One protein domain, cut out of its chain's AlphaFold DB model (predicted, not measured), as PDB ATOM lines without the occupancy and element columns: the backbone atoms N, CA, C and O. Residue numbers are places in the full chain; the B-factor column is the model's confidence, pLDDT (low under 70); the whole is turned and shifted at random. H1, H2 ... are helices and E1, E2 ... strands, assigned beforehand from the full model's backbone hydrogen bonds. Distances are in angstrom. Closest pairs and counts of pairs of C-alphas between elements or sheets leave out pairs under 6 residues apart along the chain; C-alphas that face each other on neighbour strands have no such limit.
ATOM      1  N   THR A  60      -0.353  -5.399  10.435       96.06
ATOM      2  CA  THR A  60      -0.899  -5.013  11.746       96.06
ATOM      3  C   THR A  60      -1.032  -3.492  11.870       96.06
ATOM      4  O   THR A  60      -0.307  -2.870  12.655       96.06
ATOM      5  N   PRO A  61      -1.922  -2.835  11.099       94.38
ATOM      6  CA  PRO A  61      -2.343  -1.491  11.467       94.38
ATOM      7  C   PRO A  61      -3.018  -1.581  12.836       94.38
ATOM      8  O   PRO A  61      -3.962  -2.346  13.020       94.38
ATOM      9  N   ARG A  62      -2.520  -0.835  13.825       93.69
ATOM     10  CA  ARG A  62      -2.974  -1.002  15.212       93.69
ATOM     11  C   ARG A  62      -4.493  -0.809  15.325       93.69
ATOM     12  O   ARG A  62      -5.152  -1.669  15.893       93.69
ATOM     13  N   PHE A  63      -4.996   0.299  14.780       91.88
ATOM     14  CA  PHE A  63      -6.406   0.702  14.688       91.88
ATOM     15  C   PHE A  63      -6.509   1.979  13.836       91.88
ATOM     16  O   PHE A  63      -5.514   2.711  13.725       91.88
ATOM     17  N   ALA A  64      -7.678   2.264  13.251       89.50
ATOM     18  CA  ALA A  64      -7.855   3.328  12.248       89.50
ATOM     19  C   ALA A  64      -7.390   4.715  12.730       89.50
ATOM     20  O   ALA A  64      -6.760   5.460  11.981       89.50
ATOM     21  N   ILE A  65      -7.607   5.028  14.012       90.06
ATOM     22  CA  ILE A  65      -7.193   6.291  14.650       90.06
ATOM     23  C   ILE A  65      -5.681   6.550  14.526       90.06
ATOM     24  O   ILE A  65      -5.260   7.700  14.463       90.06
ATOM     25  N   SER A  66      -4.854   5.500  14.513       89.31
ATOM     26  CA  SER A  66      -3.386   5.611  14.523       89.31
ATOM     27  C   SER A  66      -2.743   5.626  13.133       89.31
ATOM     28  O   SER A  66      -1.522   5.759  13.020       89.31
ATOM     29  N   CYS A  67      -3.541   5.475  12.077       89.44
ATOM     30  CA  CYS A  67      -3.065   5.358  10.708       89.44
ATOM     31  C   CYS A  67      -3.585   6.525   9.864       89.44
ATOM     32  O   CYS A  67      -4.755   6.900   9.922       89.44
ATOM     33  N   THR A  68      -2.704   7.117   9.061       90.56
ATOM     34  CA  THR A  68      -3.119   8.120   8.075       90.56
ATOM     35  C   THR A  68      -3.865   7.444   6.926       90.56
ATOM     36  O   THR A  68      -3.586   6.288   6.606       90.56
ATOM     37  N   ASP A  69      -4.752   8.176   6.247       90.81
ATOM     38  CA  ASP A  69      -5.481   7.659   5.074       90.81
ATOM     39  C   ASP A  69      -4.528   7.113   4.006       90.81
ATOM     40  O   ASP A  69      -4.771   6.073   3.402       90.81
ATOM     41  N   LYS A  70      -3.391   7.796   3.804       91.88
ATOM     42  CA  LYS A  70      -2.356   7.367   2.860       91.88
ATOM     43  C   LYS A  70      -1.747   6.018   3.252       91.88
ATOM     44  O   LYS A  70      -1.525   5.192   2.373       91.88
ATOM     45  N   LEU A  71      -1.501   5.786   4.546       92.69
ATOM     46  CA  LEU A  71      -0.995   4.502   5.032       92.69
ATOM     47  C   LEU A  71      -2.034   3.395   4.855       92.69
ATOM     48  O   LEU A  71      -1.697   2.350   4.310       92.69
ATOM     49  N   LEU A  72      -3.284   3.630   5.265       93.94
ATOM     50  CA  LEU A  72      -4.362   2.645   5.117       93.94
ATOM     51  C   LEU A  72      -4.558   2.259   3.646       93.94
ATOM     52  O   LEU A  72      -4.580   1.077   3.324       93.94
ATOM     53  N   ARG A  73      -4.564   3.243   2.739       95.00
ATOM     54  CA  ARG A  73      -4.703   3.009   1.295       95.00
ATOM     55  C   ARG A  73      -3.536   2.207   0.706       95.00
ATOM     56  O   ARG A  73      -3.761   1.355  -0.147       95.00
ATOM     57  N   GLN A  74      -2.299   2.434   1.158       95.62
ATOM     58  CA  GLN A  74      -1.149   1.630   0.716       95.62
ATOM     59  C   GLN A  74      -1.169   0.204   1.283       95.62
ATOM     60  O   GLN A  74      -0.775  -0.726   0.585       95.62
ATOM     61  N   LEU A  75      -1.654   0.011   2.514       95.38
ATOM     62  CA  LEU A  75      -1.854  -1.327   3.079       95.38
ATOM     63  C   LEU A  75      -2.947  -2.098   2.326       95.38
ATOM     64  O   LEU A  75      -2.740  -3.269   2.020       95.38
ATOM     65  N   GLY A  76      -4.054  -1.441   1.966       94.69
ATOM     66  CA  GLY A  76      -5.093  -2.019   1.109       94.69
ATOM     67  C   GLY A  76      -4.543  -2.451  -0.247       94.69
ATOM     68  O   GLY A  76      -4.687  -3.604  -0.638       94.69
ATOM     69  N   GLN A  77      -3.793  -1.576  -0.925       94.94
ATOM     70  CA  GLN A  77      -3.117  -1.920  -2.185       94.94
ATOM     71  C   GLN A  77      -2.177  -3.125  -2.041       94.94
ATOM     72  O   GLN A  77      -2.151  -3.985  -2.922       94.94
ATOM     73  N   LEU A  78      -1.430  -3.207  -0.936       94.50
ATOM     74  CA  LEU A  78      -0.547  -4.337  -0.662       94.50
ATOM     75  C   LEU A  78      -1.338  -5.643  -0.491       94.50
ATOM     76  O   LEU A  78      -0.984  -6.638  -1.122       94.50
ATOM     77  N   LEU A  79      -2.432  -5.635   0.280       93.50
ATOM     78  CA  LEU A  79      -3.321  -6.794   0.437       93.50
ATOM     79  C   LEU A  79      -3.939  -7.246  -0.888       93.50
ATOM     80  O   LEU A  79      -3.968  -8.439  -1.173       93.50
ATOM     81  N   GLN A  80      -4.393  -6.306  -1.719       91.75
ATOM     82  CA  GLN A  80      -4.952  -6.617  -3.038       91.75
ATOM     83  C   GLN A  80      -3.895  -7.213  -3.981       91.75
ATOM     84  O   GLN A  80      -4.202  -8.082  -4.796       91.75
ATOM     85  N   SER A  81      -2.639  -6.764  -3.869       92.88
ATOM     86  CA  SER A  81      -1.529  -7.273  -4.685       92.88
ATOM     87  C   SER A  81      -1.028  -8.656  -4.256       92.88
ATOM     88  O   SER A  81      -0.448  -9.373  -5.072       92.88
ATOM     89  N   ASP A  82      -1.264  -9.044  -3.001       91.00
ATOM     90  CA  ASP A  82      -0.832 -10.319  -2.437       91.00
ATOM     91  C   ASP A  82      -1.942 -10.951  -1.581       91.00
ATOM     92  O   ASP A  82      -1.971 -10.782  -0.357       91.00
ATOM     93  N   PRO A  83      -2.824 -11.754  -2.208       87.38
ATOM     94  CA  PRO A  83      -3.937 -12.414  -1.529       87.38
ATOM     95  C   PRO A  83      -3.534 -13.431  -0.450       87.38
ATOM     96  O   PRO A  83      -4.399 -13.959   0.241       87.38
ATOM     97  N   SER A  84      -2.242 -13.763  -0.319       87.12
ATOM     98  CA  SER A  84      -1.764 -14.641   0.754       87.12
ATOM     99  C   SER A  84      -1.477 -13.891   2.057       87.12
ATOM    100  O   SER A  84      -1.305 -14.525   3.105       87.12
ATOM    101  N   LEU A  85      -1.406 -12.554   2.008       91.75
ATOM    102  CA  LEU A  85      -1.258 -11.728   3.196       91.75
ATOM    103  C   LEU A  85      -2.546 -11.690   4.002       91.75
ATOM    104  O   LEU A  85      -3.660 -11.796   3.499       91.75
ATOM    105  N   ARG A  86      -2.350 -11.513   5.302       92.50
ATOM    106  CA  ARG A  86      -3.412 -11.406   6.292       92.50
ATOM    107  C   ARG A  86      -3.332 -10.039   6.936       92.50
ATOM    108  O   ARG A  86      -2.247  -9.447   6.982       92.50
ATOM    109  N   LEU A  87      -4.438  -9.586   7.502       95.19
ATOM    110  CA  LEU A  87      -4.480  -8.365   8.296       95.19
ATOM    111  C   LEU A  87      -5.036  -8.654   9.688       95.19
ATOM    112  O   LEU A  87      -5.941  -9.464   9.849       95.19
ATOM    113  N   GLN A  88      -4.494  -7.988  10.703       96.50
ATOM    114  CA  GLN A  88      -5.095  -7.930  12.032       96.50
ATOM    115  C   GLN A  88      -5.171  -6.484  12.523       96.50
ATOM    116  O   GLN A  88      -4.242  -5.701  12.321       96.50
ATOM    117  N   THR A  89      -6.266  -6.125  13.182       96.50
ATOM    118  CA  THR A  89      -6.468  -4.778  13.734       96.50
ATOM    119  C   THR A  89      -7.499  -4.792  14.868       96.50
ATOM    120  O   THR A  89      -8.148  -5.812  15.097       96.50
ATOM    121  N   HIS A  90      -7.632  -3.685  15.601       96.56
ATOM    122  CA  HIS A  90      -8.687  -3.517  16.609       96.56
ATOM    123  C   HIS A  90      -9.917  -2.886  15.958       96.56
ATOM    124  O   HIS A  90      -9.775  -2.029  15.085       96.56
ATOM    125  N   LEU A  91     -11.106  -3.297  16.398       95.94
ATOM    126  CA  LEU A  91     -12.368  -2.749  15.921       95.94
ATOM    127  C   LEU A  91     -13.390  -2.681  17.060       95.94
ATOM    128  O   LEU A  91     -13.626  -3.672  17.752       95.94
ATOM    129  N   SER A  92     -14.044  -1.525  17.198       95.12
ATOM    130  CA  SER A  92     -15.229  -1.337  18.046       95.12
ATOM    131  C   SER A  92     -15.060  -1.871  19.485       95.12
ATOM    132  O   SER A  92     -15.907  -2.600  20.012       95.12
ATOM    133  N   GLU A  93     -13.936  -1.538  20.133       96.50
ATOM    134  CA  GLU A  93     -13.614  -1.995  21.491       96.50
ATOM    135  C   GLU A  93     -14.359  -1.173  22.547       96.50
ATOM    136  O   GLU A  93     -14.909  -1.726  23.499       96.50
ATOM    137  N   SER A  94     -14.394   0.155  22.390       96.19
ATOM    138  CA  SER A  94     -15.013   1.054  23.372       96.19
ATOM    139  C   SER A  94     -15.819   2.181  22.727       96.19
ATOM    140  O   SER A  94     -15.473   2.705  21.671       96.19
ATOM    141  N   LYS A  95     -16.875   2.644  23.407       94.88
ATOM    142  CA  LYS A  95     -17.700   3.773  22.927       94.88
ATOM    143  C   LYS A  95     -16.895   5.056  22.687       94.88
ATOM    144  O   LYS A  95     -17.187   5.795  21.751       94.88
ATOM    145  N   SER A  96     -15.891   5.326  23.524       94.44
ATOM    146  CA  SER A  96     -14.999   6.479  23.361       94.44
ATOM    147  C   SER A  96     -14.123   6.360  22.119       94.44
ATOM    148  O   SER A  96     -13.965   7.337  21.396       94.44
ATOM    149  N   GLU A  97     -13.586   5.168  21.855       93.62
ATOM    150  CA  GLU A  97     -12.810   4.888  20.646       93.62
ATOM    151  C   GLU A  97     -13.679   5.062  19.397       93.62
ATOM    152  O   GLU A  97     -13.270   5.761  18.475       93.62
ATOM    153  N   ILE A  98     -14.898   4.516  19.384       93.06
ATOM    154  CA  ILE A  98     -15.836   4.650  18.257       93.06
ATOM    155  C   ILE A  98     -16.154   6.120  17.998       93.06
ATOM    156  O   ILE A  98     -16.010   6.600  16.877       93.06
ATOM    157  N   SER A  99     -16.538   6.861  19.043       92.88
ATOM    158  CA  SER A  99     -16.857   8.285  18.917       92.88
ATOM    159  C   SER A  99     -15.672   9.094  18.395       92.88
ATOM    160  O   SER A  99     -15.863   9.994  17.577       92.88
ATOM    161  N   PHE A 100     -14.456   8.795  18.861       92.81
ATOM    162  CA  PHE A 100     -13.261   9.488  18.399       92.81
ATOM    163  C   PHE A 100     -12.922   9.118  16.955       92.81
ATOM    164  O   PHE A 100     -12.652  10.000  16.145       92.81
ATOM    165  N   THR A 101     -13.036   7.841  16.597       91.44
ATOM    166  CA  THR A 101     -12.838   7.371  15.226       91.44
ATOM    167  C   THR A 101     -13.802   8.070  14.265       91.44
ATOM    168  O   THR A 101     -13.339   8.695  13.316       91.44
ATOM    169  N   LYS A 102     -15.114   8.091  14.547       90.88
ATOM    170  CA  LYS A 102     -16.104   8.792  13.702       90.88
ATOM    171  C   LYS A 102     -15.783  10.290  13.549       90.88
ATOM    172  O   LYS A 102     -15.975  10.859  12.480       90.88
ATOM    173  N   SER A 103     -15.202  10.934  14.570       92.12
ATOM    174  CA  SER A 103     -14.772  12.341  14.465       92.12
ATOM    175  C   SER A 103     -13.600  12.571  13.498       92.12
ATOM    176  O   SER A 103     -13.484  13.652  12.924       92.12
ATOM    177  N   LEU A 104     -12.747  11.561  13.288       89.69
ATOM    178  CA  LEU A 104     -11.612  11.612  12.358       89.69
ATOM    179  C   LEU A 104     -12.003  11.264  10.913       89.69
ATOM    180  O   LEU A 104     -11.244  11.586   9.994       89.69
ATOM    181  N   PHE A 105     -13.163  10.626  10.728       88.75
ATOM    182  CA  PHE A 105     -13.708  10.147   9.456       88.75
ATOM    183  C   PHE A 105     -15.176  10.594   9.297       88.75
ATOM    184  O   PHE A 105     -16.082   9.767   9.323       88.75
ATOM    185  N   PRO A 106     -15.443  11.902   9.125       85.88
ATOM    186  CA  PRO A 106     -16.800  12.458   9.214       85.88
ATOM    187  C   PRO A 106     -17.752  12.027   8.087       85.88
ATOM    188  O   PRO A 106     -18.948  12.272   8.190       85.88
ATOM    189  N   ASN A 107     -17.230  11.428   7.012       86.50
ATOM    190  CA  ASN A 107     -18.018  10.966   5.865       86.50
ATOM    191  C   ASN A 107     -18.367   9.472   5.941       86.50
ATOM    192  O   ASN A 107     -18.869   8.930   4.963       86.50
ATOM    193  N   ILE A 108     -18.029   8.806   7.047       84.50
ATOM    194  CA  ILE A 108     -18.185   7.364   7.216       84.50
ATOM    195  C   ILE A 108     -19.137   7.122   8.391       84.50
ATOM    196  O   ILE A 108     -18.961   7.699   9.466       84.50
ATOM    197  N   GLU A 109     -20.166   6.301   8.178       85.94
ATOM    198  CA  GLU A 109     -21.278   6.149   9.124       85.94
ATOM    199  C   GLU A 109     -20.902   5.224  10.288       85.94
ATOM    200  O   GLU A 109     -21.251   5.477  11.450       85.94
ATOM    201  N   THR A 110     -20.138   4.169  10.001       90.00
ATOM    202  CA  THR A 110     -19.734   3.147  10.976       90.00
ATOM    203  C   THR A 110     -18.214   2.994  11.064       90.00
ATOM    204  O   THR A 110     -17.473   3.435  10.192       90.00
ATOM    205  N   TYR A 111     -17.704   2.404  12.151       91.12
ATOM    206  CA  TYR A 111     -16.256   2.179  12.271       91.12
ATOM    207  C   TYR A 111     -15.818   1.162  11.207       91.12
ATOM    208  O   TYR A 111     -14.839   1.361  10.494       91.12
ATOM    209  N   THR A 112     -16.593   0.099  11.042       92.81
ATOM    210  CA  THR A 112     -16.311  -0.995  10.108       92.81
ATOM    211  C   THR A 112     -16.195  -0.512   8.660       92.81
ATOM    212  O   THR A 112     -15.257  -0.910   7.975       92.81
ATOM    213  N   GLU A 113     -17.038   0.428   8.219       92.19
ATOM    214  CA  GLU A 113     -16.942   1.036   6.879       92.19
ATOM    215  C   GLU A 113     -15.591   1.707   6.599       92.19
ATOM    216  O   GLU A 113     -15.163   1.755   5.451       92.19
ATOM    217  N   ILE A 114     -14.878   2.184   7.625       90.50
ATOM    218  CA  ILE A 114     -13.537   2.757   7.441       90.50
ATOM    219  C   ILE A 114     -12.600   1.696   6.869       90.50
ATOM    220  O   ILE A 114     -11.803   1.982   5.984       90.50
ATOM    221  N   HIS A 115     -12.687   0.463   7.362       90.50
ATOM    222  CA  HIS A 115     -11.849  -0.627   6.881       90.50
ATOM    223  C   HIS A 115     -12.266  -1.100   5.478       90.50
ATOM    224  O   HIS A 115     -11.384  -1.451   4.692       90.50
ATOM    225  N   ASP A 116     -13.561  -1.049   5.147       90.69
ATOM    226  CA  ASP A 116     -14.082  -1.348   3.802       90.69
ATOM    227  C   ASP A 116     -13.592  -0.319   2.767       90.69
ATOM    228  O   ASP A 116     -13.032  -0.686   1.741       90.69
ATOM    229  N   GLU A 117     -13.680   0.977   3.089       91.50
ATOM    230  CA  GLU A 117     -13.261   2.101   2.228       91.50
ATOM    231  C   GLU A 117     -11.773   2.049   1.828       91.50
ATOM    232  O   GLU A 117     -11.369   2.583   0.790       91.50
ATOM    233  N   PHE A 118     -10.930   1.419   2.651       92.94
ATOM    234  CA  PHE A 118      -9.500   1.242   2.378       92.94
ATOM    235  C   PHE A 118      -9.134  -0.158   1.866       92.94
ATOM    236  O   PHE A 118      -7.950  -0.496   1.871       92.94
ATOM    237  N   ASP A 119     -10.108  -0.963   1.431       91.94
ATOM    238  CA  ASP A 119      -9.906  -2.322   0.907       91.94
ATOM    239  C   ASP A 119      -9.189  -3.263   1.903       91.94
ATOM    240  O   ASP A 119      -8.390  -4.121   1.511       91.94
ATOM    241  N   LEU A 120      -9.434  -3.097   3.213       91.19
ATOM    242  CA  LEU A 120      -8.773  -3.868   4.284       91.19
ATOM    243  C   LEU A 120      -9.539  -5.137   4.690       91.19
ATOM    244  O   LEU A 120      -9.017  -5.959   5.452       91.19
ATOM    245  N   PHE A 121     -10.758  -5.321   4.183       84.62
ATOM    246  CA  PHE A 121     -11.504  -6.573   4.297       84.62
ATOM    247  C   PHE A 121     -11.114  -7.528   3.173       84.62
ATOM    248  O   PHE A 121     -11.837  -7.736   2.204       84.62
ATOM    249  N   THR A 122      -9.930  -8.122   3.307       76.06
ATOM    250  CA  THR A 122      -9.542  -9.289   2.518       76.06
ATOM    251  C   THR A 122      -9.651 -10.545   3.373       76.06
ATOM    252  O   THR A 122      -9.484 -10.512   4.591       76.06
ATOM    253  N   SER A 123      -9.948 -11.689   2.757       72.19
ATOM    254  CA  SER A 123      -9.912 -12.959   3.479       72.19
ATOM    255  C   SER A 123      -8.476 -13.509   3.473       72.19
ATOM    256  O   SER A 123      -8.011 -13.878   2.392       72.19
ATOM    257  N   PRO A 124      -7.791 -13.648   4.633       82.81
ATOM    258  CA  PRO A 124      -8.319 -13.504   5.997       82.81
ATOM    259  C   PRO A 124      -7.910 -12.191   6.717       82.81
ATOM    260  O   PRO A 124      -6.722 -11.878   6.863       82.81
ATOM    261  N   THR A 125      -8.901 -11.517   7.308       91.50
ATOM    262  CA  THR A 125      -8.736 -10.381   8.230       91.50
ATOM    263  C   THR A 125      -9.209 -10.766   9.633       91.50
ATOM    264  O   THR A 125     -10.256 -11.385   9.805       91.50
ATOM    265  N   ILE A 126      -8.424 -10.416  10.655       94.56
ATOM    266  CA  ILE A 126      -8.693 -10.687  12.071       94.56
ATOM    267  C   ILE A 126      -9.038  -9.372  12.774       94.56
ATOM    268  O   ILE A 126      -8.204  -8.472  12.886       94.56
ATOM    269  N   LEU A 127     -10.262  -9.281  13.285       95.25
ATOM    270  CA  LEU A 127     -10.773  -8.101  13.981       95.25
ATOM    271  C   LEU A 127     -10.816  -8.379  15.485       95.25
ATOM    272  O   LEU A 127     -11.571  -9.232  15.954       95.25
ATOM    273  N   ALA A 128      -9.977  -7.686  16.253       96.88
ATOM    274  CA  ALA A 128      -9.958  -7.809  17.704       96.88
ATOM    275  C   ALA A 128     -11.092  -6.995  18.347       96.88
ATOM    276  O   ALA A 128     -11.425  -5.904  17.886       96.88
ATOM    277  N   HIS A 129     -11.614  -7.508  19.465       97.12
ATOM    278  CA  HIS A 129     -12.687  -6.946  20.300       97.12
ATOM    279  C   HIS A 129     -14.096  -7.082  19.732       97.12
ATOM    280  O   HIS A 129     -14.829  -7.946  20.208       97.12
ATOM    281  N   CYS A 130     -14.485  -6.244  18.768       95.88
ATOM    282  CA  CYS A 130     -15.826  -6.261  18.172       95.88
ATOM    283  C   CYS A 130     -16.964  -6.224  19.219       95.88
ATOM    284  O   CYS A 130     -17.974  -6.914  19.086       95.88
ATOM    285  N   ILE A 131     -16.798  -5.447  20.297       97.31
ATOM    286  CA  ILE A 131     -17.712  -5.443  21.456       97.31
ATOM    287  C   ILE A 131     -18.984  -4.638  21.160       97.31
ATOM    288  O   ILE A 131     -20.063  -4.962  21.658       97.31
ATOM    289  N   HIS A 132     -18.859  -3.565  20.382       96.50
ATOM    290  CA  HIS A 132     -19.921  -2.585  20.157       96.50
ATOM    291  C   HIS A 132     -20.318  -2.470  18.680       96.50
ATOM    292  O   HIS A 132     -20.609  -1.370  18.216       96.50
ATOM    293  N   LEU A 133     -20.308  -3.586  17.946       95.50
ATOM    294  CA  LEU A 133     -20.737  -3.602  16.547       95.50
ATOM    295  C   LEU A 133     -22.225  -3.254  16.407       95.50
ATOM    296  O   LEU A 133     -23.073  -3.751  17.156       95.50
ATOM    297  N   GLU A 134     -22.535  -2.420  15.422       93.12
ATOM    298  CA  GLU A 134     -23.895  -2.196  14.938       93.12
ATOM    299  C   GLU A 134     -24.320  -3.359  14.008       93.12
ATOM    300  O   GLU A 134     -23.464  -3.987  13.384       93.12
ATOM    301  N   PRO A 135     -25.621  -3.681  13.864       93.81
ATOM    302  CA  PRO A 135     -26.055  -4.781  12.993       93.81
ATOM    303  C   PRO A 135     -25.559  -4.672  11.542       93.81
ATOM    304  O   PRO A 135     -25.146  -5.673  10.970       93.81
ATOM    305  N   SER A 136     -25.522  -3.460  10.978       92.31
ATOM    306  CA  SER A 136     -24.984  -3.208   9.634       92.31
ATOM    307  C   SER A 136     -23.483  -3.487   9.517       92.31
ATOM    308  O   SER A 136     -23.006  -3.840   8.445       92.31
ATOM    309  N   GLU A 137     -22.726  -3.350  10.609       93.81
ATOM    310  CA  GLU A 137     -21.301  -3.680  10.634       93.81
ATOM    311  C   GLU A 137     -21.077  -5.194  10.570       93.81
ATOM    312  O   GLU A 137     -20.117  -5.647   9.953       93.81
ATOM    313  N   ILE A 138     -21.978  -5.983  11.162       93.25
ATOM    314  CA  ILE A 138     -21.924  -7.449  11.084       93.25
ATOM    315  C   ILE A 138     -22.134  -7.898   9.634       93.25
ATOM    316  O   ILE A 138     -21.343  -8.698   9.137       93.25
ATOM    317  N   ASP A 139     -23.120  -7.324   8.940       91.19
ATOM    318  CA  ASP A 139     -23.388  -7.625   7.525       91.19
ATOM    319  C   ASP A 139     -22.170  -7.329   6.627       91.19
ATOM    320  O   ASP A 139     -21.911  -8.051   5.665       91.19
ATOM    321  N   LEU A 140     -21.401  -6.277   6.938       89.62
ATOM    322  CA  LEU A 140     -20.162  -5.952   6.220       89.62
ATOM    323  C   LEU A 140     -19.042  -6.964   6.492       89.62
ATOM    324  O   LEU A 140     -18.290  -7.289   5.577       89.62
ATOM    325  N   ILE A 141     -18.929  -7.463   7.725       90.81
ATOM    326  CA  ILE A 141     -17.889  -8.425   8.126       90.81
ATOM    327  C   ILE A 141     -18.163  -9.828   7.564       90.81
ATOM    328  O   ILE A 141     -17.222 -10.574   7.305       90.81
ATOM    329  N   GLU A 142     -19.430 -10.206   7.383       87.25
ATOM    330  CA  GLU A 142     -19.814 -11.519   6.841       87.25
ATOM    331  C   GLU A 142     -19.596 -11.672   5.324       87.25
ATOM    332  O   GLU A 142     -19.743 -12.778   4.797       87.25
ATOM    333  N   LYS A 143     -19.276 -10.579   4.626       70.69
ATOM    334  CA  LYS A 143     -19.165 -10.505   3.164       70.69
ATOM    335  C   LYS A 143     -17.935 -11.231   2.607       70.69
ATOM    336  O   LYS A 143     -18.096 -11.866   1.537       70.69
TER     337      LYS A 143
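What this domain is: This is residues 60 to 143 of the 143 residues of the protein "Amidohydro-rel domain-containing protein" of Melampsora larici-populina (strain 98AG31 / pathotype 3-4-7) (UniProt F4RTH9). A short ladder of two parallel strands, E1 and E2, makes a small wall, and helix H3 sits near the middle of the domain with H1, H2 and H4 set round it on three sides. H1 and H2 lie toward the two ends of the longest axis. The printed part has 84 residues, with four named helices and two named strands in the order H1, E1, H2, H3, E2, H4, and its class is mixed, helices and strands. The sheet's order is E1, E2. The whole is compact and rounded, with a radius of gyration of the C-alphas of 12.0 A and spans of 33 by 25 by 19 A.

How they stand to each other: H1, residues 69 to 81, touches no helix, but it is near H3, residues 111 to 117, with 10 pairs of C-alphas within 10 A. E1, residues 87 to 91, and E2, residues 125 to 129, are parallel neighbours with 27 degrees between their directions. Across them N 126 and O 87 are 2.8 A apart and N 89 and O 126 are 3.1 A apart, both within hydrogen-bond range. E1, H2, residues 95 to 104, H3 and E2 make a strand-helix-strand unit, two parallel neighbour strands with helices between them along the chain, and its crossover is right-handed. H2 and H3 only just touch, with 3 pairs of C-alphas within 8 A; the closest C-alphas, of Ile 98 and Tyr 111, are 6.5 A apart. They run the same way at a tilt of 37 degrees, only just steep. The closest C-alphas of E1 and H3, those of Leu 91 and Thr 112, are 7.2 A apart. H3 and H4, residues 135 to 141, touch, with the C-alphas of Thr 112 and Glu 137 closest at 5.7 A. They run the same way at a steep tilt of 39 degrees. H1, H2 and H4 are apart from one another. Every O i to N i+4 pair is within hydrogen-bond range in H1, H2 and H4, and 2 of 3 are in H3.

Where its parts are: H1 runs 18.3 A from C-alpha 69 at (-5.481, 7.659, 5.074) to C-alpha 81. E1 is 12.3 A long, H2 14.5 A, H3 10.5 A and E2 13.2 A. H4 is 10.2 A long and ends with C-alpha 141 at (-17.889, -8.425, 8.126).

The domain as a whole: The two C-alphas farthest apart, those of Ser 81 and Ser 96, are 34.0 A apart. The printed part has no cut and no long link, and ends at Lys 143, the chain's last residue. The mean pLDDT of the printed part is 91.6, and no printed residue is under 70.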